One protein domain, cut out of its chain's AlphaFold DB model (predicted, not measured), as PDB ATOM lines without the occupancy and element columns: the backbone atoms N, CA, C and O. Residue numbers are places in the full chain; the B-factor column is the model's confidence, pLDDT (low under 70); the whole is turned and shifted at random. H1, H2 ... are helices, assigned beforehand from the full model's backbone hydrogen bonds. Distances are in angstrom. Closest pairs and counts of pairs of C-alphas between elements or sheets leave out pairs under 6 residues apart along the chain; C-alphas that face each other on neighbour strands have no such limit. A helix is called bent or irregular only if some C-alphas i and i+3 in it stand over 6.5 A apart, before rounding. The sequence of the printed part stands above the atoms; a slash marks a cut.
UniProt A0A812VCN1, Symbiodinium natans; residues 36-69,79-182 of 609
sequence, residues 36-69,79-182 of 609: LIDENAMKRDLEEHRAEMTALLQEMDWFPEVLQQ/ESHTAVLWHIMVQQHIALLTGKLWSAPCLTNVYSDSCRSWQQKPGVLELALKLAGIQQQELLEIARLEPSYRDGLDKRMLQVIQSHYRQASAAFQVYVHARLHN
ATOM      1  N   LEU A  36     -22.608  -3.951  10.173       72.81
ATOM      2  CA  LEU A  36     -23.939  -4.146   9.579       72.81
ATOM      3  C   LEU A  36     -23.916  -4.162   8.043       72.81
ATOM      4  O   LEU A  36     -24.685  -4.897   7.414       72.81
ATOM      5  N   ILE A  37     -23.063  -3.346   7.419       76.50
ATOM      6  CA  ILE A  37     -22.864  -3.355   5.962       76.50
ATOM      7  C   ILE A  37     -22.263  -4.696   5.529       76.50
ATOM      8  O   ILE A  37     -22.765  -5.302   4.579       76.50
ATOM      9  N   ASP A  38     -21.245  -5.181   6.241       76.38
ATOM     10  CA  ASP A  38     -20.585  -6.453   5.949       76.38
ATOM     11  C   ASP A  38     -21.536  -7.650   6.158       76.38
ATOM     12  O   ASP A  38     -21.558  -8.578   5.341       76.38
ATOM     13  N   GLU A  39     -22.392  -7.615   7.189       76.38
ATOM     14  CA  GLU A  39     -23.422  -8.637   7.425       76.38
ATOM     15  C   GLU A  39     -24.489  -8.649   6.318       76.38
ATOM     16  O   GLU A  39     -24.855  -9.713   5.810       76.38
ATOM     17  N   ASN A  40     -24.976  -7.480   5.894       76.12
ATOM     18  CA  ASN A  40     -25.969  -7.384   4.823       76.12
ATOM     19  C   ASN A  40     -25.396  -7.784   3.459       76.12
ATOM     20  O   ASN A  40     -26.078  -8.461   2.686       76.12
ATOM     21  N   ALA A  41     -24.143  -7.421   3.171       75.12
ATOM     22  CA  ALA A  41     -23.438  -7.897   1.986       75.12
ATOM     23  C   ALA A  41     -23.326  -9.429   2.003       75.12
ATOM     24  O   ALA A  41     -23.637 -10.074   1.008       75.12
ATOM     25  N   MET A  42     -22.994 -10.023   3.154       70.12
ATOM     26  CA  MET A  42     -22.935 -11.477   3.311       70.12
ATOM     27  C   MET A  42     -24.295 -12.154   3.118       70.12
ATOM     28  O   MET A  42     -24.370 -13.169   2.429       70.12
ATOM     29  N   LYS A  43     -25.368 -11.617   3.709       76.75
ATOM     30  CA  LYS A  43     -26.730 -12.140   3.521       76.75
ATOM     31  C   LYS A  43     -27.136 -12.105   2.054       76.75
ATOM     32  O   LYS A  43     -27.694 -13.079   1.564       76.75
ATOM     33  N   ARG A  44     -26.816 -11.015   1.350       82.94
ATOM     34  CA  ARG A  44     -27.072 -10.892  -0.086       82.94
ATOM     35  C   ARG A  44     -26.288 -11.930  -0.885       82.94
ATOM     36  O   ARG A  44     -26.897 -12.617  -1.695       82.94
ATOM     37  N   ASP A  45     -24.992 -12.087  -0.618       76.50
ATOM     38  CA  ASP A  45     -24.164 -13.088  -1.298       76.50
ATOM     39  C   ASP A  45     -24.704 -14.507  -1.040       76.50
ATOM     40  O   ASP A  45     -24.797 -15.315  -1.960       76.50
ATOM     41  N   LEU A  46     -25.101 -14.831   0.197       72.44
ATOM     42  CA  LEU A  46     -25.677 -16.137   0.541       72.44
ATOM     43  C   LEU A  46     -27.023 -16.385  -0.145       72.44
ATOM     44  O   LEU A  46     -27.246 -17.489  -0.636       72.44
ATOM     45  N   GLU A  47     -27.910 -15.390  -0.190       81.06
ATOM     46  CA  GLU A  47     -29.190 -15.500  -0.900       81.06
ATOM     47  C   GLU A  47     -28.988 -15.612  -2.418       81.06
ATOM     48  O   GLU A  47     -29.692 -16.384  -3.064       81.06
ATOM     49  N   GLU A  48     -27.982 -14.943  -2.990       84.31
ATOM     50  CA  GLU A  48     -27.589 -15.112  -4.396       84.31
ATOM     51  C   GLU A  48     -27.122 -16.548  -4.673       84.31
ATOM     52  O   GLU A  48     -27.659 -17.214  -5.559       84.31
ATOM     53  N   HIS A  49     -26.208 -17.087  -3.858       77.69
ATOM     54  CA  HIS A  49     -25.750 -18.474  -4.002       77.69
ATOM     55  C   HIS A  49     -26.888 -19.477  -3.774       77.69
ATOM     56  O   HIS A  49     -26.983 -20.485  -4.476       77.69
ATOM     57  N   ARG A  50     -27.783 -19.208  -2.818       79.75
ATOM     58  CA  ARG A  50     -28.976 -20.022  -2.571       79.75
ATOM     59  C   ARG A  50     -29.916 -20.002  -3.773       79.75
ATOM     60  O   ARG A  50     -30.454 -21.054  -4.117       79.75
ATOM     61  N   ALA A  51     -30.120 -18.849  -4.403       83.88
ATOM     62  CA  ALA A  51     -30.941 -18.725  -5.599       83.88
ATOM     63  C   ALA A  51     -30.323 -19.493  -6.776       83.88
ATOM     64  O   ALA A  51     -31.034 -20.257  -7.423       83.88
ATOM     65  N   GLU A  52     -29.007 -19.387  -6.993       83.44
ATOM     66  CA  GLU A  52     -28.298 -20.169  -8.018       83.44
ATOM     67  C   GLU A  52     -28.406 -21.683  -7.768       83.44
ATOM     68  O   GLU A  52     -28.729 -22.441  -8.681       83.44
ATOM     69  N   MET A  53     -28.202 -22.140  -6.526       77.06
ATOM     70  CA  MET A  53     -28.367 -23.556  -6.172       77.06
ATOM     71  C   MET A  53     -29.818 -24.021  -6.332       77.06
ATOM     72  O   MET A  53     -30.054 -25.149  -6.749       77.06
ATOM     73  N   THR A  54     -30.792 -23.165  -6.017       82.62
ATOM     74  CA  THR A  54     -32.219 -23.477  -6.177       82.62
ATOM     75  C   THR A  54     -32.597 -23.590  -7.650       82.62
ATOM     76  O   THR A  54     -33.302 -24.525  -8.013       82.62
ATOM     77  N   ALA A  55     -32.100 -22.685  -8.498       84.44
ATOM     78  CA  ALA A  55     -32.286 -22.754  -9.945       84.44
ATOM     79  C   ALA A  55     -31.694 -24.052 -10.513       84.44
ATOM     80  O   ALA A  55     -32.356 -24.749 -11.274       84.44
ATOM     81  N   LEU A  56     -30.500 -24.435 -10.054       79.69
ATOM     82  CA  LEU A  56     -29.873 -25.695 -10.441       79.69
ATOM     83  C   LEU A  56     -30.684 -26.913  -9.975       79.69
ATOM     84  O   LEU A  56     -30.887 -27.840 -10.748       79.69
ATOM     85  N   LEU A  57     -31.200 -26.910  -8.741       78.62
ATOM     86  CA  LEU A  57     -32.073 -27.983  -8.253       78.62
ATOM     87  C   LEU A  57     -33.376 -28.074  -9.056       78.62
ATOM     88  O   LEU A  57     -33.820 -29.175  -9.354       78.62
ATOM     89  N   GLN A  58     -33.964 -26.942  -9.448       84.25
ATOM     90  CA  GLN A  58     -35.143 -26.915 -10.315       84.25
ATOM     91  C   GLN A  58     -34.834 -27.455 -11.715       84.25
ATOM     92  O   GLN A  58     -35.642 -28.197 -12.265       84.25
ATOM     93  N   GLU A  59     -33.661 -27.142 -12.275       78.62
ATOM     94  CA  GLU A  59     -33.182 -27.746 -13.523       78.62
ATOM     95  C   GLU A  59     -32.938 -29.258 -13.384       78.62
ATOM     96  O   GLU A  59     -33.092 -29.997 -14.353       78.62
ATOM     97  N   MET A  60     -32.582 -29.736 -12.190       74.44
ATOM     98  CA  MET A  60     -32.415 -31.164 -11.913       74.44
ATOM     99  C   MET A  60     -33.749 -31.898 -11.706       74.44
ATOM    100  O   MET A  60     -33.818 -33.088 -11.999       74.44
ATOM    101  N   ASP A  61     -34.802 -31.221 -11.234       82.31
ATOM    102  CA  ASP A  61     -36.049 -31.854 -10.766       82.31
ATOM    103  C   ASP A  61     -36.892 -32.473 -11.897       82.31
ATOM    104  O   ASP A  61     -37.514 -33.516 -11.715       82.31
ATOM    105  N   TRP A  62     -36.879 -31.883 -13.098       81.31
ATOM    106  CA  TRP A  62     -37.624 -32.415 -14.254       81.31
ATOM    107  C   TRP A  62     -36.868 -33.522 -15.005       81.31
ATOM    108  O   TRP A  62     -37.449 -34.244 -15.815       81.31
ATOM    109  N   PHE A  63     -35.567 -33.689 -14.755       76.88
ATOM    110  CA  PHE A  63     -34.730 -34.601 -15.532       76.88
ATOM    111  C   PHE A  63     -35.052 -36.095 -15.344       76.88
ATOM    112  O   PHE A  63     -35.049 -36.831 -16.334       76.88
ATOM    113  N   PRO A  64     -35.395 -36.585 -14.136       76.00
ATOM    114  CA  PRO A  64     -35.854 -37.960 -13.957       76.00
ATOM    115  C   PRO A  64     -37.071 -38.305 -14.823       76.00
ATOM    116  O   PRO A  64     -37.165 -39.430 -15.308       76.00
ATOM    117  N   GLU A  65     -37.977 -37.353 -15.065       79.25
ATOM    118  CA  GLU A  65     -39.137 -37.565 -15.939       79.25
ATOM    119  C   GLU A  65     -38.713 -37.733 -17.402       79.25
ATOM    120  O   GLU A  65     -39.242 -38.593 -18.105       79.25
ATOM    121  N   VAL A  66     -37.710 -36.972 -17.849       75.88
ATOM    122  CA  VAL A  66     -37.120 -37.117 -19.191       75.88
ATOM    123  C   VAL A  66     -36.483 -38.488 -19.346       75.88
ATOM    124  O   VAL A  66     -36.725 -39.159 -20.345       75.88
ATOM    125  N   LEU A  67     -35.710 -38.927 -18.348       74.25
ATOM    126  CA  LEU A  67     -35.086 -40.248 -18.367       74.25
ATOM    127  C   LEU A  67     -36.132 -41.370 -18.383       74.25
ATOM    128  O   LEU A  67     -35.950 -42.352 -19.093       74.25
ATOM    129  N   GLN A  68     -37.254 -41.214 -17.673       76.12
ATOM    130  CA  GLN A  68     -38.337 -42.207 -17.662       76.12
ATOM    131  C   GLN A  68     -39.117 -42.281 -18.985       76.12
ATOM    132  O   GLN A  68     -39.620 -43.349 -19.336       76.12
ATOM    133  N   GLN A  69     -39.221 -41.181 -19.737       69.88
ATOM    134  CA  GLN A  69     -39.931 -41.168 -21.023       69.88
ATOM    135  C   GLN A  69     -39.196 -41.941 -22.130       69.88
ATOM    136  O   GLN A  69     -39.840 -42.437 -23.058       69.88
ATOM    137  N   GLU A  79     -30.676 -44.084 -23.171       76.75
ATOM    138  CA  GLU A  79     -30.923 -43.742 -21.766       76.75
ATOM    139  C   GLU A  79     -29.624 -43.561 -20.985       76.75
ATOM    140  O   GLU A  79     -29.439 -42.532 -20.336       76.75
ATOM    141  N   SER A  80     -28.693 -44.518 -21.103       79.75
ATOM    142  CA  SER A  80     -27.396 -44.437 -20.422       79.75
ATOM    143  C   SER A  80     -26.607 -43.210 -20.881       79.75
ATOM    144  O   SER A  80     -26.122 -42.438 -20.058       79.75
ATOM    145  N   HIS A  81     -26.560 -42.951 -22.193       82.25
ATOM    146  CA  HIS A  81     -25.832 -41.795 -22.719       82.25
ATOM    147  C   HIS A  81     -26.428 -40.461 -22.244       82.25
ATOM    148  O   HIS A  81     -25.696 -39.541 -21.878       82.25
ATOM    149  N   THR A  82     -27.757 -40.368 -22.199       85.31
ATOM    150  CA  THR A  82     -28.468 -39.170 -21.729       85.31
ATOM    151  C   THR A  82     -28.235 -38.940 -20.233       85.31
ATOM    152  O   THR A  82     -27.970 -37.810 -19.820       85.31
ATOM    153  N   ALA A  83     -28.245 -40.006 -19.427       86.06
ATOM    154  CA  ALA A  83     -27.928 -39.940 -18.002       86.06
ATOM    155  C   ALA A  83     -26.469 -39.513 -17.755       86.06
ATOM    156  O   ALA A  83     -26.216 -38.625 -16.942       86.06
ATOM    157  N   VAL A  84     -25.507 -40.072 -18.497       89.81
ATOM    158  CA  VAL A  84     -24.084 -39.694 -18.401       89.81
ATOM    159  C   VAL A  84     -23.885 -38.213 -18.719       89.81
ATOM    160  O   VAL A  84     -23.220 -37.508 -17.959       89.81
ATOM    161  N   LEU A  85     -24.471 -37.720 -19.817       87.94
ATOM    162  CA  LEU A  85     -24.369 -36.310 -20.204       87.94
ATOM    163  C   LEU A  85     -24.925 -35.379 -19.125       87.94
ATOM    164  O   LEU A  85     -24.323 -34.344 -18.839       87.94
ATOM    165  N   TRP A  86     -26.026 -35.765 -18.489       87.88
ATOM    166  CA  TRP A  86     -26.604 -34.996 -17.396       87.88
ATOM    167  C   TRP A  86     -25.690 -34.913 -16.182       87.88
ATOM    168  O   TRP A  86     -25.392 -33.810 -15.730       87.88
ATOM    169  N   HIS A  87     -25.173 -36.045 -15.702       91.06
ATOM    170  CA  HIS A  87     -24.241 -36.037 -14.576       91.06
ATOM    171  C   HIS A  87     -22.975 -35.223 -14.897       91.06
ATOM    172  O   HIS A  87     -22.471 -34.499 -14.040       91.06
ATOM    173  N   ILE A  88     -22.486 -35.256 -16.144       90.38
ATOM    174  CA  ILE A  88     -21.373 -34.400 -16.593       90.38
ATOM    175  C   ILE A  88     -21.747 -32.911 -16.519       90.38
ATOM    176  O   ILE A  88     -20.947 -32.103 -16.042       90.38
ATOM    177  N   MET A  89     -22.951 -32.529 -16.957       89.06
ATOM    178  CA  MET A  89     -23.431 -31.145 -16.864       89.06
ATOM    179  C   MET A  89     -23.555 -30.680 -15.408       89.06
ATOM    180  O   MET A  89     -23.051 -29.609 -15.062       89.06
ATOM    181  N   VAL A  90     -24.151 -31.503 -14.540       88.00
ATOM    182  CA  VAL A  90     -24.278 -31.223 -13.102       88.00
ATOM    183  C   VAL A  90     -22.890 -31.083 -12.464       88.00
ATOM    184  O   VAL A  90     -22.622 -30.098 -11.773       88.00
ATOM    185  N   GLN A  91     -21.958 -31.992 -12.767       92.25
ATOM    186  CA  GLN A  91     -20.566 -31.926 -12.313       92.25
ATOM    187  C   GLN A  91     -19.898 -30.604 -12.736       92.25
ATOM    188  O   GLN A  91     -19.233 -29.960 -11.915       92.25
ATOM    189  N   GLN A  92     -20.084 -30.179 -13.988       91.69
ATOM    190  CA  GLN A  92     -19.533 -28.929 -14.511       91.69
ATOM    191  C   GLN A  92     -20.127 -27.706 -13.798       91.69
ATOM    192  O   GLN A  92     -19.381 -26.810 -13.396       91.69
ATOM    193  N   HIS A  93     -21.442 -27.674 -13.583       88.19
ATOM    194  CA  HIS A  93     -22.096 -26.584 -12.857       88.19
ATOM    195  C   HIS A  93     -21.637 -26.514 -11.395       88.19
ATOM    196  O   HIS A  93     -21.303 -25.433 -10.910       88.19
ATOM    197  N   ILE A  94     -21.518 -27.653 -10.706       89.00
ATOM    198  CA  ILE A  94     -20.973 -27.710  -9.340       89.00
ATOM    199  C   ILE A  94     -19.534 -27.190  -9.305       89.00
ATOM    200  O   ILE A  94     -19.164 -26.470  -8.377       89.00
ATOM    201  N   ALA A  95     -18.711 -27.511 -10.306       89.50
ATOM    202  CA  ALA A  95     -17.342 -27.006 -10.383       89.50
ATOM    203  C   ALA A  95     -17.294 -25.476 -10.563       89.50
ATOM    204  O   ALA A  95     -16.464 -24.814  -9.938       89.50
ATOM    205  N   LEU A  96     -18.203 -24.905 -11.359       88.19
ATOM    206  CA  LEU A  96     -18.342 -23.453 -11.513       88.19
ATOM    207  C   LEU A  96     -18.829 -22.787 -10.220       88.19
ATOM    208  O   LEU A  96     -18.231 -21.806  -9.778       88.19
ATOM    209  N   LEU A  97     -19.848 -23.357  -9.571       85.38
ATOM    210  CA  LEU A  97     -20.336 -22.905  -8.265       85.38
ATOM    211  C   LEU A  97     -19.244 -22.978  -7.201       85.38
ATOM    212  O   LEU A  97     -19.105 -22.061  -6.401       85.38
ATOM    213  N   THR A  98     -18.415 -24.022  -7.226       86.62
ATOM    214  CA  THR A  98     -17.249 -24.150  -6.344       86.62
ATOM    215  C   THR A  98     -16.302 -22.968  -6.536       86.62
ATOM    216  O   THR A  98     -15.837 -22.391  -5.558       86.62
ATOM    217  N   GLY A  99     -16.046 -22.557  -7.780       86.00
ATOM    218  CA  GLY A  99     -15.194 -21.404  -8.073       86.00
ATOM    219  C   GLY A  99     -15.787 -20.049  -7.671       86.00
ATOM    220  O   GLY A  99     -15.028 -19.130  -7.376       86.00
ATOM    221  N   LYS A 100     -17.118 -19.914  -7.641       83.81
ATOM    222  CA  LYS A 100     -17.800 -18.717  -7.121       83.81
ATOM    223  C   LYS A 100     -17.813 -18.692  -5.591       83.81
ATOM    224  O   LYS A 100     -17.461 -17.683  -4.987       83.81
ATOM    225  N   LEU A 101     -18.160 -19.829  -4.983       83.19
ATOM    226  CA  LEU A 101     -18.266 -20.000  -3.538       83.19
ATOM    227  C   LEU A 101     -16.914 -19.807  -2.852       83.19
ATOM    228  O   LEU A 101     -16.805 -19.145  -1.822       83.19
ATOM    229  N   TRP A 102     -15.865 -20.403  -3.405       81.44
ATOM    230  CA  TRP A 102     -14.509 -20.129  -2.973       81.44
ATOM    231  C   TRP A 102     -14.026 -18.928  -3.756       81.44
ATOM    232  O   TRP A 102     -13.552 -19.097  -4.875       81.44
ATOM    233  N   SER A 103     -14.156 -17.733  -3.169       77.44
ATOM    234  CA  SER A 103     -13.686 -16.482  -3.783       77.44
ATOM    235  C   SER A 103     -12.375 -16.697  -4.555       77.44
ATOM    236  O   SER A 103     -11.488 -17.409  -4.078       77.44
ATOM    237  N   ALA A 104     -12.215 -16.099  -5.741       78.75
ATOM    238  CA  ALA A 104     -11.022 -16.307  -6.576       78.75
ATOM    239  C   ALA A 104      -9.670 -16.212  -5.811       78.75
ATOM    240  O   ALA A 104      -8.766 -17.011  -6.089       78.75
ATOM    241  N   PRO A 105      -9.511 -15.334  -4.794       80.06
ATOM    242  CA  PRO A 105      -8.328 -15.338  -3.933       80.06
ATOM    243  C   PRO A 105      -8.113 -16.636  -3.139       80.06
ATOM    244  O   PRO A 105      -6.975 -17.061  -2.974       80.06
ATOM    245  N   CYS A 106      -9.172 -17.306  -2.680       83.25
ATOM    246  CA  CYS A 106      -9.074 -18.594  -1.991       83.25
ATOM    247  C   CYS A 106      -8.599 -19.739  -2.886       83.25
ATOM    248  O   CYS A 106      -7.983 -20.679  -2.387       83.25
ATOM    249  N   LEU A 107      -8.869 -19.675  -4.192       82.50
ATOM    250  CA  LEU A 107      -8.399 -20.687  -5.142       82.50
ATOM    251  C   LEU A 107      -6.892 -20.572  -5.407       82.50
ATOM    252  O   LEU A 107      -6.224 -21.581  -5.617       82.50
ATOM    253  N   THR A 108      -6.361 -19.347  -5.392       83.88
ATOM    254  CA  THR A 108      -4.946 -19.062  -5.682       83.88
ATOM    255  C   THR A 108      -4.074 -19.111  -4.429       83.88
ATOM    256  O   THR A 108      -2.980 -19.670  -4.454       83.88
ATOM    257  N   ASN A 109      -4.560 -18.551  -3.320       84.06
ATOM    258  CA  ASN A 109      -3.861 -18.510  -2.047       84.06
ATOM    259  C   ASN A 109      -4.861 -18.555  -0.881       84.06
ATOM    260  O   ASN A 109      -5.401 -17.527  -0.455       84.06
ATOM    261  N   VAL A 110      -5.030 -19.752  -0.309       84.50
ATOM    262  CA  VAL A 110      -5.889 -20.007   0.864       84.50
ATOM    263  C   VAL A 110      -5.498 -19.205   2.114       84.50
ATOM    264  O   VAL A 110      -6.281 -19.149   3.055       84.50
ATOM    265  N   TYR A 111      -4.314 -18.583   2.128       84.75
ATOM    266  CA  TYR A 111      -3.807 -17.757   3.226       84.75
ATOM    267  C   TYR A 111      -3.849 -16.249   2.937       84.75
ATOM    268  O   TYR A 111      -3.409 -15.465   3.777       84.75
ATOM    269  N   SER A 112      -4.353 -15.823   1.774       87.19
ATOM    270  CA  SER A 112      -4.548 -14.395   1.483       87.19
ATOM    271  C   SER A 112      -5.535 -13.764   2.469       87.19
ATOM    272  O   SER A 112      -6.467 -14.427   2.923       87.19
ATOM    273  N   ASP A 113      -5.370 -12.482   2.795       87.19
ATOM    274  CA  ASP A 113      -6.245 -11.799   3.763       87.19
ATOM    275  C   ASP A 113      -7.702 -11.754   3.293       87.19
ATOM    276  O   ASP A 113      -8.613 -11.988   4.084       87.19
ATOM    277  N   SER A 114      -7.921 -11.582   1.986       85.94
ATOM    278  CA  SER A 114      -9.241 -11.699   1.358       85.94
ATOM    279  C   SER A 114      -9.838 -13.103   1.478       85.94
ATOM    280  O   SER A 114     -11.048 -13.246   1.627       85.94
ATOM    281  N   CYS A 115      -9.013 -14.156   1.417       87.81
ATOM    282  CA  CYS A 115      -9.513 -15.509   1.634       87.81
ATOM    283  C   CYS A 115      -9.792 -15.776   3.113       87.81
ATOM    284  O   CYS A 115     -10.803 -16.389   3.441       87.81
ATOM    285  N   ARG A 116      -8.934 -15.293   4.016       88.00
ATOM    286  CA  ARG A 116      -9.137 -15.434   5.460       88.00
ATOM    287  C   ARG A 116     -10.418 -14.742   5.910       88.00
ATOM    288  O   ARG A 116     -11.193 -15.367   6.625       88.00
ATOM    289  N   SER A 117     -10.689 -13.521   5.447       85.81
ATOM    290  CA  SER A 117     -11.945 -12.829   5.765       85.81
ATOM    291  C   SER A 117     -13.165 -13.596   5.250       85.81
ATOM    292  O   SER A 117     -14.160 -13.718   5.959       85.81
ATOM    293  N   TRP A 118     -13.076 -14.198   4.059       83.44
ATOM    294  CA  TRP A 118     -14.117 -15.087   3.541       83.44
ATOM    295  C   TRP A 118     -14.289 -16.352   4.396       83.44
ATOM    296  O   TRP A 118     -15.403 -16.714   4.754       83.44
ATOM    297  N   GLN A 119     -13.192 -17.006   4.772       86.38
ATOM    298  CA  GLN A 119     -13.179 -18.223   5.588       86.38
ATOM    299  C   GLN A 119     -13.700 -18.015   7.018       86.38
ATOM    300  O   GLN A 119     -14.174 -18.968   7.633       86.38
ATOM    301  N   GLN A 120     -13.614 -16.793   7.551       85.69
ATOM    302  CA  GLN A 120     -14.185 -16.431   8.854       85.69
ATOM    303  C   GLN A 120     -15.714 -16.373   8.834       85.69
ATOM    304  O   GLN A 120     -16.332 -16.418   9.901       85.69
ATOM    305  N   LYS A 121     -16.338 -16.287   7.653       83.06
ATOM    306  CA  LYS A 121     -17.790 -16.169   7.543       83.06
ATOM    307  C   LYS A 121     -18.482 -17.453   8.041       83.06
ATOM    308  O   LYS A 121     -18.074 -18.560   7.667       83.06
ATOM    309  N   PRO A 122     -19.541 -17.341   8.865       78.31
ATOM    310  CA  PRO A 122     -20.312 -18.494   9.324       78.31
ATOM    311  C   PRO A 122     -20.856 -19.321   8.152       78.31
ATOM    312  O   PRO A 122     -21.294 -18.776   7.143       78.31
ATOM    313  N   GLY A 123     -20.840 -20.648   8.281       81.06
ATOM    314  CA  GLY A 123     -21.437 -21.560   7.298       81.06
ATOM    315  C   GLY A 123     -20.574 -21.888   6.073       81.06
ATOM    316  O   GLY A 123     -20.832 -22.908   5.438       81.06
ATOM    317  N   VAL A 124     -19.505 -21.132   5.781       84.19
ATOM    318  CA  VAL A 124     -18.624 -21.404   4.622       84.19
ATOM    319  C   VAL A 124     -18.038 -22.813   4.675       84.19
ATOM    320  O   VAL A 124     -18.079 -23.532   3.682       84.19
ATOM    321  N   LEU A 125     -17.550 -23.248   5.843       84.00
ATOM    322  CA  LEU A 125     -17.005 -24.597   6.019       84.00
ATOM    323  C   LEU A 125     -18.061 -25.697   5.814       84.00
ATOM    324  O   LEU A 125     -17.757 -26.748   5.260       84.00
ATOM    325  N   GLU A 126     -19.296 -25.477   6.263       85.38
ATOM    326  CA  GLU A 126     -20.369 -26.462   6.100       85.38
ATOM    327  C   GLU A 126     -20.790 -26.575   4.632       85.38
ATOM    328  O   GLU A 126     -20.894 -27.679   4.095       85.38
ATOM    329  N   LEU A 127     -20.982 -25.432   3.972       82.56
ATOM    330  CA  LEU A 127     -21.366 -25.361   2.566       82.56
ATOM    331  C   LEU A 127     -20.289 -25.974   1.662       82.56
ATOM    332  O   LEU A 127     -20.602 -26.766   0.778       82.56
ATOM    333  N   ALA A 128     -19.022 -25.691   1.956       83.19
ATOM    334  CA  ALA A 128     -17.859 -26.310   1.332       83.19
ATOM    335  C   ALA A 128     -17.883 -27.843   1.381       83.19
ATOM    336  O   ALA A 128     -17.712 -28.506   0.359       83.19
ATOM    337  N   LEU A 129     -18.101 -28.413   2.571       85.62
ATOM    338  CA  LEU A 129     -18.127 -29.864   2.759       85.62
ATOM    339  C   LEU A 129     -19.319 -30.507   2.041       85.62
ATOM    340  O   LEU A 129     -19.165 -31.573   1.447       85.62
ATOM    341  N   LYS A 130     -20.486 -29.849   2.051       86.62
ATOM    342  CA  LYS A 130     -21.665 -30.297   1.297       86.62
ATOM    343  C   LYS A 130     -21.394 -30.300  -0.207       86.62
ATOM    344  O   LYS A 130     -21.633 -31.312  -0.856       86.62
ATOM    345  N   LEU A 131     -20.834 -29.216  -0.744       86.38
ATOM    346  CA  LEU A 131     -20.524 -29.100  -2.171       86.38
ATOM    347  C   LEU A 131     -19.488 -30.139  -2.621       86.38
ATOM    348  O   LEU A 131     -19.646 -30.752  -3.675       86.38
ATOM    349  N   ALA A 132     -18.471 -30.392  -1.791       87.56
ATOM    350  CA  ALA A 132     -17.492 -31.448  -2.024       87.56
ATOM    351  C   ALA A 132     -18.142 -32.839  -2.092       87.56
ATOM    352  O   ALA A 132     -17.794 -33.630  -2.967       87.56
ATOM    353  N   GLY A 133     -19.092 -33.121  -1.194       88.31
ATOM    354  CA  GLY A 133     -19.844 -34.376  -1.182       88.31
ATOM    355  C   GLY A 133     -20.675 -34.572  -2.449       88.31
ATOM    356  O   GLY A 133     -20.584 -35.626  -3.071       88.31
ATOM    357  N   ILE A 134     -21.410 -33.539  -2.879       88.88
ATOM    358  CA  ILE A 134     -22.205 -33.594  -4.116       88.88
ATOM    359  C   ILE A 134     -21.276 -33.820  -5.318       88.88
ATOM    360  O   ILE A 134     -21.502 -34.726  -6.110       88.88
ATOM    361  N   GLN A 135     -20.170 -33.074  -5.422       92.44
ATOM    362  CA  GLN A 135     -19.239 -33.228  -6.544       92.44
ATOM    363  C   GLN A 135     -18.630 -34.637  -6.632       92.44
ATOM    364  O   GLN A 135     -18.400 -35.133  -7.731       92.44
ATOM    365  N   GLN A 136     -18.351 -35.277  -5.492       91.81
ATOM    366  CA  GLN A 136     -17.875 -36.664  -5.452       91.81
ATOM    367  C   GLN A 136     -18.957 -37.645  -5.898       91.81
ATOM    368  O   GLN A 136     -18.670 -38.540  -6.689       91.81
ATOM    369  N   GLN A 137     -20.190 -37.463  -5.420       93.12
ATOM    370  CA  GLN A 137     -21.317 -38.313  -5.789       93.12
ATOM    371  C   GLN A 137     -21.573 -38.284  -7.300       93.12
ATOM    372  O   GLN A 137     -21.702 -39.341  -7.908       93.12
ATOM    373  N   GLU A 138     -21.542 -37.104  -7.922       93.69
ATOM    374  CA  GLU A 138     -21.708 -36.985  -9.375       93.69
ATOM    375  C   GLU A 138     -20.602 -37.714 -10.148       93.69
ATOM    376  O   GLU A 138     -20.882 -38.435 -11.100       93.69
ATOM    377  N   LEU A 139     -19.336 -37.596  -9.724       94.19
ATOM    378  CA  LEU A 139     -18.228 -38.313 -10.372       94.19
ATOM    379  C   LEU A 139     -18.380 -39.838 -10.262       94.19
ATOM    380  O   LEU A 139     -18.048 -40.549 -11.211       94.19
ATOM    381  N   LEU A 140     -18.893 -40.333  -9.132       93.38
ATOM    382  CA  LEU A 140     -19.172 -41.756  -8.934       93.38
ATOM    383  C   LEU A 140     -20.315 -42.247  -9.829       93.38
ATOM    384  O   LEU A 140     -20.203 -43.332 -10.395       93.38
ATOM    385  N   GLU A 141     -21.376 -41.458 -10.007       94.12
ATOM    386  CA  GLU A 141     -22.466 -41.818 -10.923       94.12
ATOM    387  C   GLU A 141     -22.005 -41.828 -12.385       94.12
ATOM    388  O   GLU A 141     -22.318 -42.774 -13.106       94.12
ATOM    389  N   ILE A 142     -21.172 -40.868 -12.815       94.19
ATOM    390  CA  ILE A 142     -20.570 -40.902 -14.163       94.19
ATOM    391  C   ILE A 142     -19.732 -42.176 -14.332       94.19
ATOM    392  O   ILE A 142     -19.866 -42.862 -15.342       94.19
ATOM    393  N   ALA A 143     -18.900 -42.527 -13.344       93.94
ATOM    394  CA  ALA A 143     -18.060 -43.725 -13.407       93.94
ATOM    395  C   ALA A 143     -18.884 -45.021 -13.428       93.94
ATOM    396  O   ALA A 143     -18.475 -46.003 -14.047       93.94
ATOM    397  N   ARG A 144     -20.041 -45.027 -12.752       92.56
ATOM    398  CA  ARG A 144     -20.976 -46.154 -12.734       92.56
ATOM    399  C   ARG A 144     -21.689 -46.325 -14.074       92.56
ATOM    400  O   ARG A 144     -21.863 -47.458 -14.512       92.56
ATOM    401  N   LEU A 145     -22.120 -45.226 -14.691       91.56
ATOM    402  CA  LEU A 145     -22.873 -45.242 -15.947       91.56
ATOM    403  C   LEU A 145     -21.978 -45.439 -17.179       91.56
ATOM    404  O   LEU A 145     -22.393 -46.100 -18.126       91.56
ATOM    405  N   GLU A 146     -20.751 -44.910 -17.155       95.44
ATOM    406  CA  GLU A 146     -19.769 -45.033 -18.237       95.44
ATOM    407  C   GLU A 146     -18.404 -45.501 -17.693       95.44
ATOM    408  O   GLU A 146     -17.503 -44.690 -17.441       95.44
ATOM    409  N   PRO A 147     -18.213 -46.822 -17.512       93.62
ATOM    410  CA  PRO A 147     -16.983 -47.378 -16.952       93.62
ATOM    411  C   PRO A 147     -15.722 -47.035 -17.752       93.62
ATOM    412  O   PRO A 147     -14.628 -47.037 -17.183       93.62
ATOM    413  N   SER A 148     -15.843 -46.708 -19.046       94.19
ATOM    414  CA  SER A 148     -14.693 -46.292 -19.858       94.19
ATOM    415  C   SER A 148     -14.061 -44.976 -19.380       94.19
ATOM    416  O   SER A 148     -12.885 -44.729 -19.646       94.19
ATOM    417  N   TYR A 149     -14.788 -44.157 -18.609       93.69
ATOM    418  CA  TYR A 149     -14.270 -42.925 -18.007       93.69
ATOM    419  C   TYR A 149     -13.598 -43.127 -16.644       93.69
ATOM    420  O   TYR A 149     -12.996 -42.178 -16.134       93.69
ATOM    421  N   ARG A 150     -13.645 -44.332 -16.059       90.25
ATOM    422  CA  ARG A 150     -13.192 -44.609 -14.683       90.25
ATOM    423  C   ARG A 150     -11.779 -44.097 -14.390       90.25
ATOM    424  O   ARG A 150     -11.607 -43.308 -13.470       90.25
ATOM    425  N   ASP A 151     -10.793 -44.429 -15.222       87.31
ATOM    426  CA  ASP A 151      -9.396 -44.009 -15.014       87.31
ATOM    427  C   ASP A 151      -9.219 -42.477 -15.007       87.31
ATOM    428  O   ASP A 151      -8.355 -41.929 -14.310       87.31
ATOM    429  N   GLY A 152     -10.013 -41.768 -15.813       89.56
ATOM    430  CA  GLY A 152     -10.032 -40.306 -15.843       89.56
ATOM    431  C   GLY A 152     -10.737 -39.719 -14.620       89.56
ATOM    432  O   GLY A 152     -10.253 -38.748 -14.029       89.56
ATOM    433  N   LEU A 153     -11.848 -40.335 -14.215       92.31
ATOM    434  CA  LEU A 153     -12.658 -39.916 -13.077       92.31
ATOM    435  C   LEU A 153     -11.962 -40.167 -11.741       92.31
ATOM    436  O   LEU A 153     -12.044 -39.298 -10.884       92.31
ATOM    437  N   ASP A 154     -11.192 -41.242 -11.583       86.81
ATOM    438  CA  ASP A 154     -10.415 -41.508 -10.364       86.81
ATOM    439  C   ASP A 154      -9.384 -40.395 -10.121       86.81
ATOM    440  O   ASP A 154      -9.288 -39.819  -9.032       86.81
ATOM    441  N   LYS A 155      -8.663 -39.997 -11.180       89.06
ATOM    442  CA  LYS A 155      -7.728 -38.862 -11.127       89.06
ATOM    443  C   LYS A 155      -8.456 -37.561 -10.803       89.06
ATOM    444  O   LYS A 155      -7.973 -36.771  -9.988       89.06
ATOM    445  N   ARG A 156      -9.614 -37.324 -11.429       90.88
ATOM    446  CA  ARG A 156     -10.418 -36.120 -11.191       90.88
ATOM    447  C   ARG A 156     -10.977 -36.080  -9.770       90.88
ATOM    448  O   ARG A 156     -10.915 -35.031  -9.133       90.88
ATOM    449  N   MET A 157     -11.470 -37.198  -9.253       91.31
ATOM    450  CA  MET A 157     -12.013 -37.331  -7.906       91.31
ATOM    451  C   MET A 157     -10.933 -37.070  -6.861       91.31
ATOM    452  O   MET A 157     -11.155 -36.278  -5.944       91.31
ATOM    453  N   LEU A 158      -9.723 -37.607  -7.054       88.00
ATOM    454  CA  LEU A 158      -8.581 -37.303  -6.192       88.00
ATOM    455  C   LEU A 158      -8.240 -35.803  -6.196       88.00
ATOM    456  O   LEU A 158      -8.029 -35.220  -5.132       88.00
ATOM    457  N   GLN A 159      -8.234 -35.153  -7.365       87.25
ATOM    458  CA  GLN A 159      -8.008 -33.705  -7.467       87.25
ATOM    459  C   GLN A 159      -9.088 -32.895  -6.738       87.25
ATOM    460  O   GLN A 159      -8.765 -31.945  -6.021       87.25
ATOM    461  N   VAL A 160     -10.361 -33.271  -6.897       88.38
ATOM    462  CA  VAL A 160     -11.506 -32.627  -6.236       88.38
ATOM    463  C   VAL A 160     -11.396 -32.773  -4.717       88.38
ATOM    464  O   VAL A 160     -11.468 -31.771  -4.004       88.38
ATOM    465  N   ILE A 161     -11.115 -33.982  -4.219       88.00
ATOM    466  CA  ILE A 161     -10.880 -34.253  -2.794       88.00
ATOM    467  C   ILE A 161      -9.726 -33.398  -2.263       88.00
ATOM    468  O   ILE A 161      -9.880 -32.717  -1.251       88.00
ATOM    469  N   GLN A 162      -8.580 -33.386  -2.946       88.06
ATOM    470  CA  GLN A 162      -7.408 -32.615  -2.523       88.06
ATOM    471  C   GLN A 162      -7.658 -31.101  -2.540       88.06
ATOM    472  O   GLN A 162      -7.130 -30.376  -1.694       88.06
ATOM    473  N   SER A 163      -8.435 -30.601  -3.503       86.94
ATOM    474  CA  SER A 163      -8.809 -29.189  -3.578       86.94
ATOM    475  C   SER A 163      -9.707 -28.791  -2.407       86.94
ATOM    476  O   SER A 163      -9.340 -27.906  -1.631       86.94
ATOM    477  N   HIS A 164     -10.826 -29.496  -2.219       87.38
ATOM    478  CA  HIS A 164     -11.771 -29.213  -1.136       87.38
ATOM    479  C   HIS A 164     -11.151 -29.431   0.241       87.38
ATOM    480  O   HIS A 164     -11.386 -28.640   1.149       87.38
ATOM    481  N   TYR A 165     -10.296 -30.445   0.404       86.31
ATOM    482  CA  TYR A 165      -9.577 -30.678   1.657       86.31
ATOM    483  C   TYR A 165      -8.683 -29.495   2.033       86.31
ATOM    484  O   TYR A 165      -8.721 -29.037   3.176       86.31
ATOM    485  N   ARG A 166      -7.897 -28.972   1.080       86.31
ATOM    486  CA  ARG A 166      -7.033 -27.806   1.324       86.31
ATOM    487  C   ARG A 166      -7.852 -26.593   1.760       86.31
ATOM    488  O   ARG A 166      -7.489 -25.933   2.731       86.31
ATOM    489  N   GLN A 167      -8.969 -26.338   1.087       86.19
ATOM    490  CA  GLN A 167      -9.838 -25.199   1.380       86.19
ATOM    491  C   GLN A 167     -10.567 -25.355   2.723       86.19
ATOM    492  O   GLN A 167     -10.527 -24.446   3.550       86.19
ATOM    493  N   ALA A 168     -11.161 -26.522   2.989       86.06
ATOM    494  CA  ALA A 168     -11.844 -26.821   4.245       86.06
ATOM    495  C   ALA A 168     -10.882 -26.807   5.442       86.06
ATOM    496  O   ALA A 168     -11.224 -26.303   6.510       86.06
ATOM    497  N   SER A 169      -9.658 -27.317   5.268       85.81
ATOM    498  CA  SER A 169      -8.632 -27.282   6.311       85.81
ATOM    499  C   SER A 169      -8.228 -25.848   6.652       85.81
ATOM    500  O   SER A 169      -8.214 -25.493   7.829       85.81
ATOM    501  N   ALA A 170      -7.969 -25.007   5.645       84.94
ATOM    502  CA  ALA A 170      -7.651 -23.597   5.858       84.94
ATOM    503  C   ALA A 170      -8.812 -22.848   6.535       84.94
ATOM    504  O   ALA A 170      -8.603 -22.194   7.558       84.94
ATOM    505  N   ALA A 171     -10.043 -23.046   6.050       85.75
ATOM    506  CA  ALA A 171     -11.236 -22.444   6.636       85.75
ATOM    507  C   ALA A 171     -11.431 -22.844   8.104       85.75
ATOM    508  O   ALA A 171     -11.709 -22.005   8.957       85.75
ATOM    509  N   PHE A 172     -11.219 -24.121   8.425       87.31
ATOM    510  CA  PHE A 172     -11.296 -24.610   9.795       87.31
ATOM    511  C   PHE A 172     -10.230 -23.986  10.703       87.31
ATOM    512  O   PHE A 172     -10.548 -23.588  11.821       87.31
ATOM    513  N   GLN A 173      -8.982 -23.868  10.239       86.69
ATOM    514  CA  GLN A 173      -7.916 -23.228  11.021       86.69
ATOM    515  C   GLN A 173      -8.264 -21.776  11.348       86.69
ATOM    516  O   GLN A 173      -8.131 -21.346  12.492       86.69
ATOM    517  N   VAL A 174      -8.771 -21.041  10.358       86.25
ATOM    518  CA  VAL A 174      -9.201 -19.653  10.524       86.25
ATOM    519  C   VAL A 174     -10.379 -19.542  11.492       86.25
ATOM    520  O   VAL A 174     -10.333 -18.723  12.410       86.25
ATOM    521  N   TYR A 175     -11.390 -20.402  11.349       83.94
ATOM    522  CA  TYR A 175     -12.536 -20.460  12.257       83.94
ATOM    523  C   TYR A 175     -12.108 -20.710  13.709       83.94
ATOM    524  O   TYR A 175     -12.542 -20.019  14.634       83.94
ATOM    525  N   VAL A 176     -11.224 -21.687  13.920       84.56
ATOM    526  CA  VAL A 176     -10.722 -22.025  15.252       84.56
ATOM    527  C   VAL A 176      -9.887 -20.884  15.828       84.56
ATOM    528  O   VAL A 176     -10.045 -20.560  17.004       84.56
ATOM    529  N   HIS A 177      -9.043 -20.244  15.017       84.50
ATOM    530  CA  HIS A 177      -8.226 -19.121  15.468       84.50
ATOM    531  C   HIS A 177      -9.080 -17.913  15.868       84.50
ATOM    532  O   HIS A 177      -8.880 -17.370  16.951       84.50
ATOM    533  N   ALA A 178     -10.086 -17.553  15.062       80.56
ATOM    534  CA  ALA A 178     -11.018 -16.470  15.376       80.56
ATOM    535  C   ALA A 178     -11.801 -16.744  16.671       80.56
ATOM    536  O   ALA A 178     -11.911 -15.878  17.538       80.56
ATOM    537  N   ARG A 179     -12.290 -17.977  16.855       79.31
ATOM    538  CA  ARG A 179     -13.049 -18.347  18.057       79.31
ATOM    539  C   ARG A 179     -12.183 -18.377  19.316       79.31
ATOM    540  O   ARG A 179     -12.652 -17.982  20.379       79.31
ATOM    541  N   LEU A 180     -10.929 -18.824  19.205       78.69
ATOM    542  CA  LEU A 180      -9.968 -18.773  20.308       78.69
ATOM    543  C   LEU A 180      -9.586 -17.332  20.658       78.69
ATOM    544  O   LEU A 180      -9.512 -17.011  21.838       78.69
ATOM    545  N   HIS A 181      -9.390 -16.468  19.659       79.50
ATOM    546  CA  HIS A 181      -9.078 -15.055  19.868       79.50
ATOM    547  C   HIS A 181     -10.204 -14.335  20.624       79.50
ATOM    548  O   HIS A 181      -9.948 -13.709  21.650       79.50
ATOM    549  N   ASN A 182     -11.459 -14.506  20.195       75.50
ATOM    550  CA  ASN A 182     -12.606 -13.902  20.882       75.50
ATOM    551  C   ASN A 182     -12.757 -14.434  22.311       75.50
ATOM    552  O   ASN A 182     -13.018 -13.663  23.223       75.50
TER     553      ASN A 182
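What this domain is: This is residues 36 to 69 and 79 to 182 of the 609 residues of a protein of Symbiodinium natans (UniProt A0A812VCN1). Three long helices, H3, H6 and H7, run back and forth beside one another as an elongated slab, with H6 between H3 and H7. A fourth long helix, H1, continued by the short H2, runs alongside H3 on the side away from H7, loosely joined to the slab. The short helices H4 and H5 fill the turn between H3 and H6 at one end. The printed part has 138 residues with seven named helices, H1 to H7 in chain order, and no named strand: all helix, mostly aligned. It is only just compact, close to loose, with a radius of gyration of the C-alphas of 17.1 A and spans of 55 by 31 by 21 A.

How they stand to each other: H1, residues 36 to 61, and H2, residues 63 to 69, meet only through their link. H3, residues 79 to 101, is close to H1 but not clearly touching; the closest C-alphas, of His 49 and Leu 101, are 7.7 A apart. H2 and H3 only just touch, with 3 pairs of C-alphas within 8 A and with residues 79 to 83 of H3 alone; the closest, of Leu 67 and Glu 79, are 6.4 A apart. H4, residues 104 to 108, and H5, residues 113 to 119, touch only at the corner, closest at the C-alphas of Cys 106 and Cys 115, 4.8 A. H6, residues 124 to 145, touches H3 at a shallow tilt of 21 degrees, opposite ways, closest at the C-alphas of Val 84 and Ile 142, 5.6 A. H6 and H7, residues 147 to 182, form a helical hairpin at a shallow tilt of 9 degrees; the closest C-alphas, of Ala 143 and Arg 150, are 5.1 A apart. H7 touches H5 with residues 170 to 175 alone, about perpendicular at 80 degrees, closest at the C-alphas of Gln 119 and Ala 171, 4.8 A. H3 and H7 are apart. In H1 to H6 every O i to N i+4 pair is within hydrogen-bond range; in H7, 29 of 32 are.

Where its parts are: H1 begins at C-alpha 36, (-23.939, -4.146, 9.579), and is 36.4 A long; H2 is 10.0 A. H3 begins at C-alpha 79, (-30.923, -43.742, -21.766), and is 32.5 A long. H4 is 6.7 A, H5 9.6 A and H6 31.8 A. H7, 50.7 A, ends at C-alpha 182, (-12.606, -13.902, 20.882); it has a kink of 38 degrees near residue 154 and is irregular, with C-alphas 148 and 151 7.5 A apart.

The domain as a whole: The two C-alphas farthest apart, of Gln 69 and His 181, are 57.5 A apart. Residues 70 to 78 are not printed, and C-alphas 69 and 79 are 9.4 A apart across this cut. The links printed whole are tight. The mean pLDDT of the printed part is 84.6, and residue 69 is under 70.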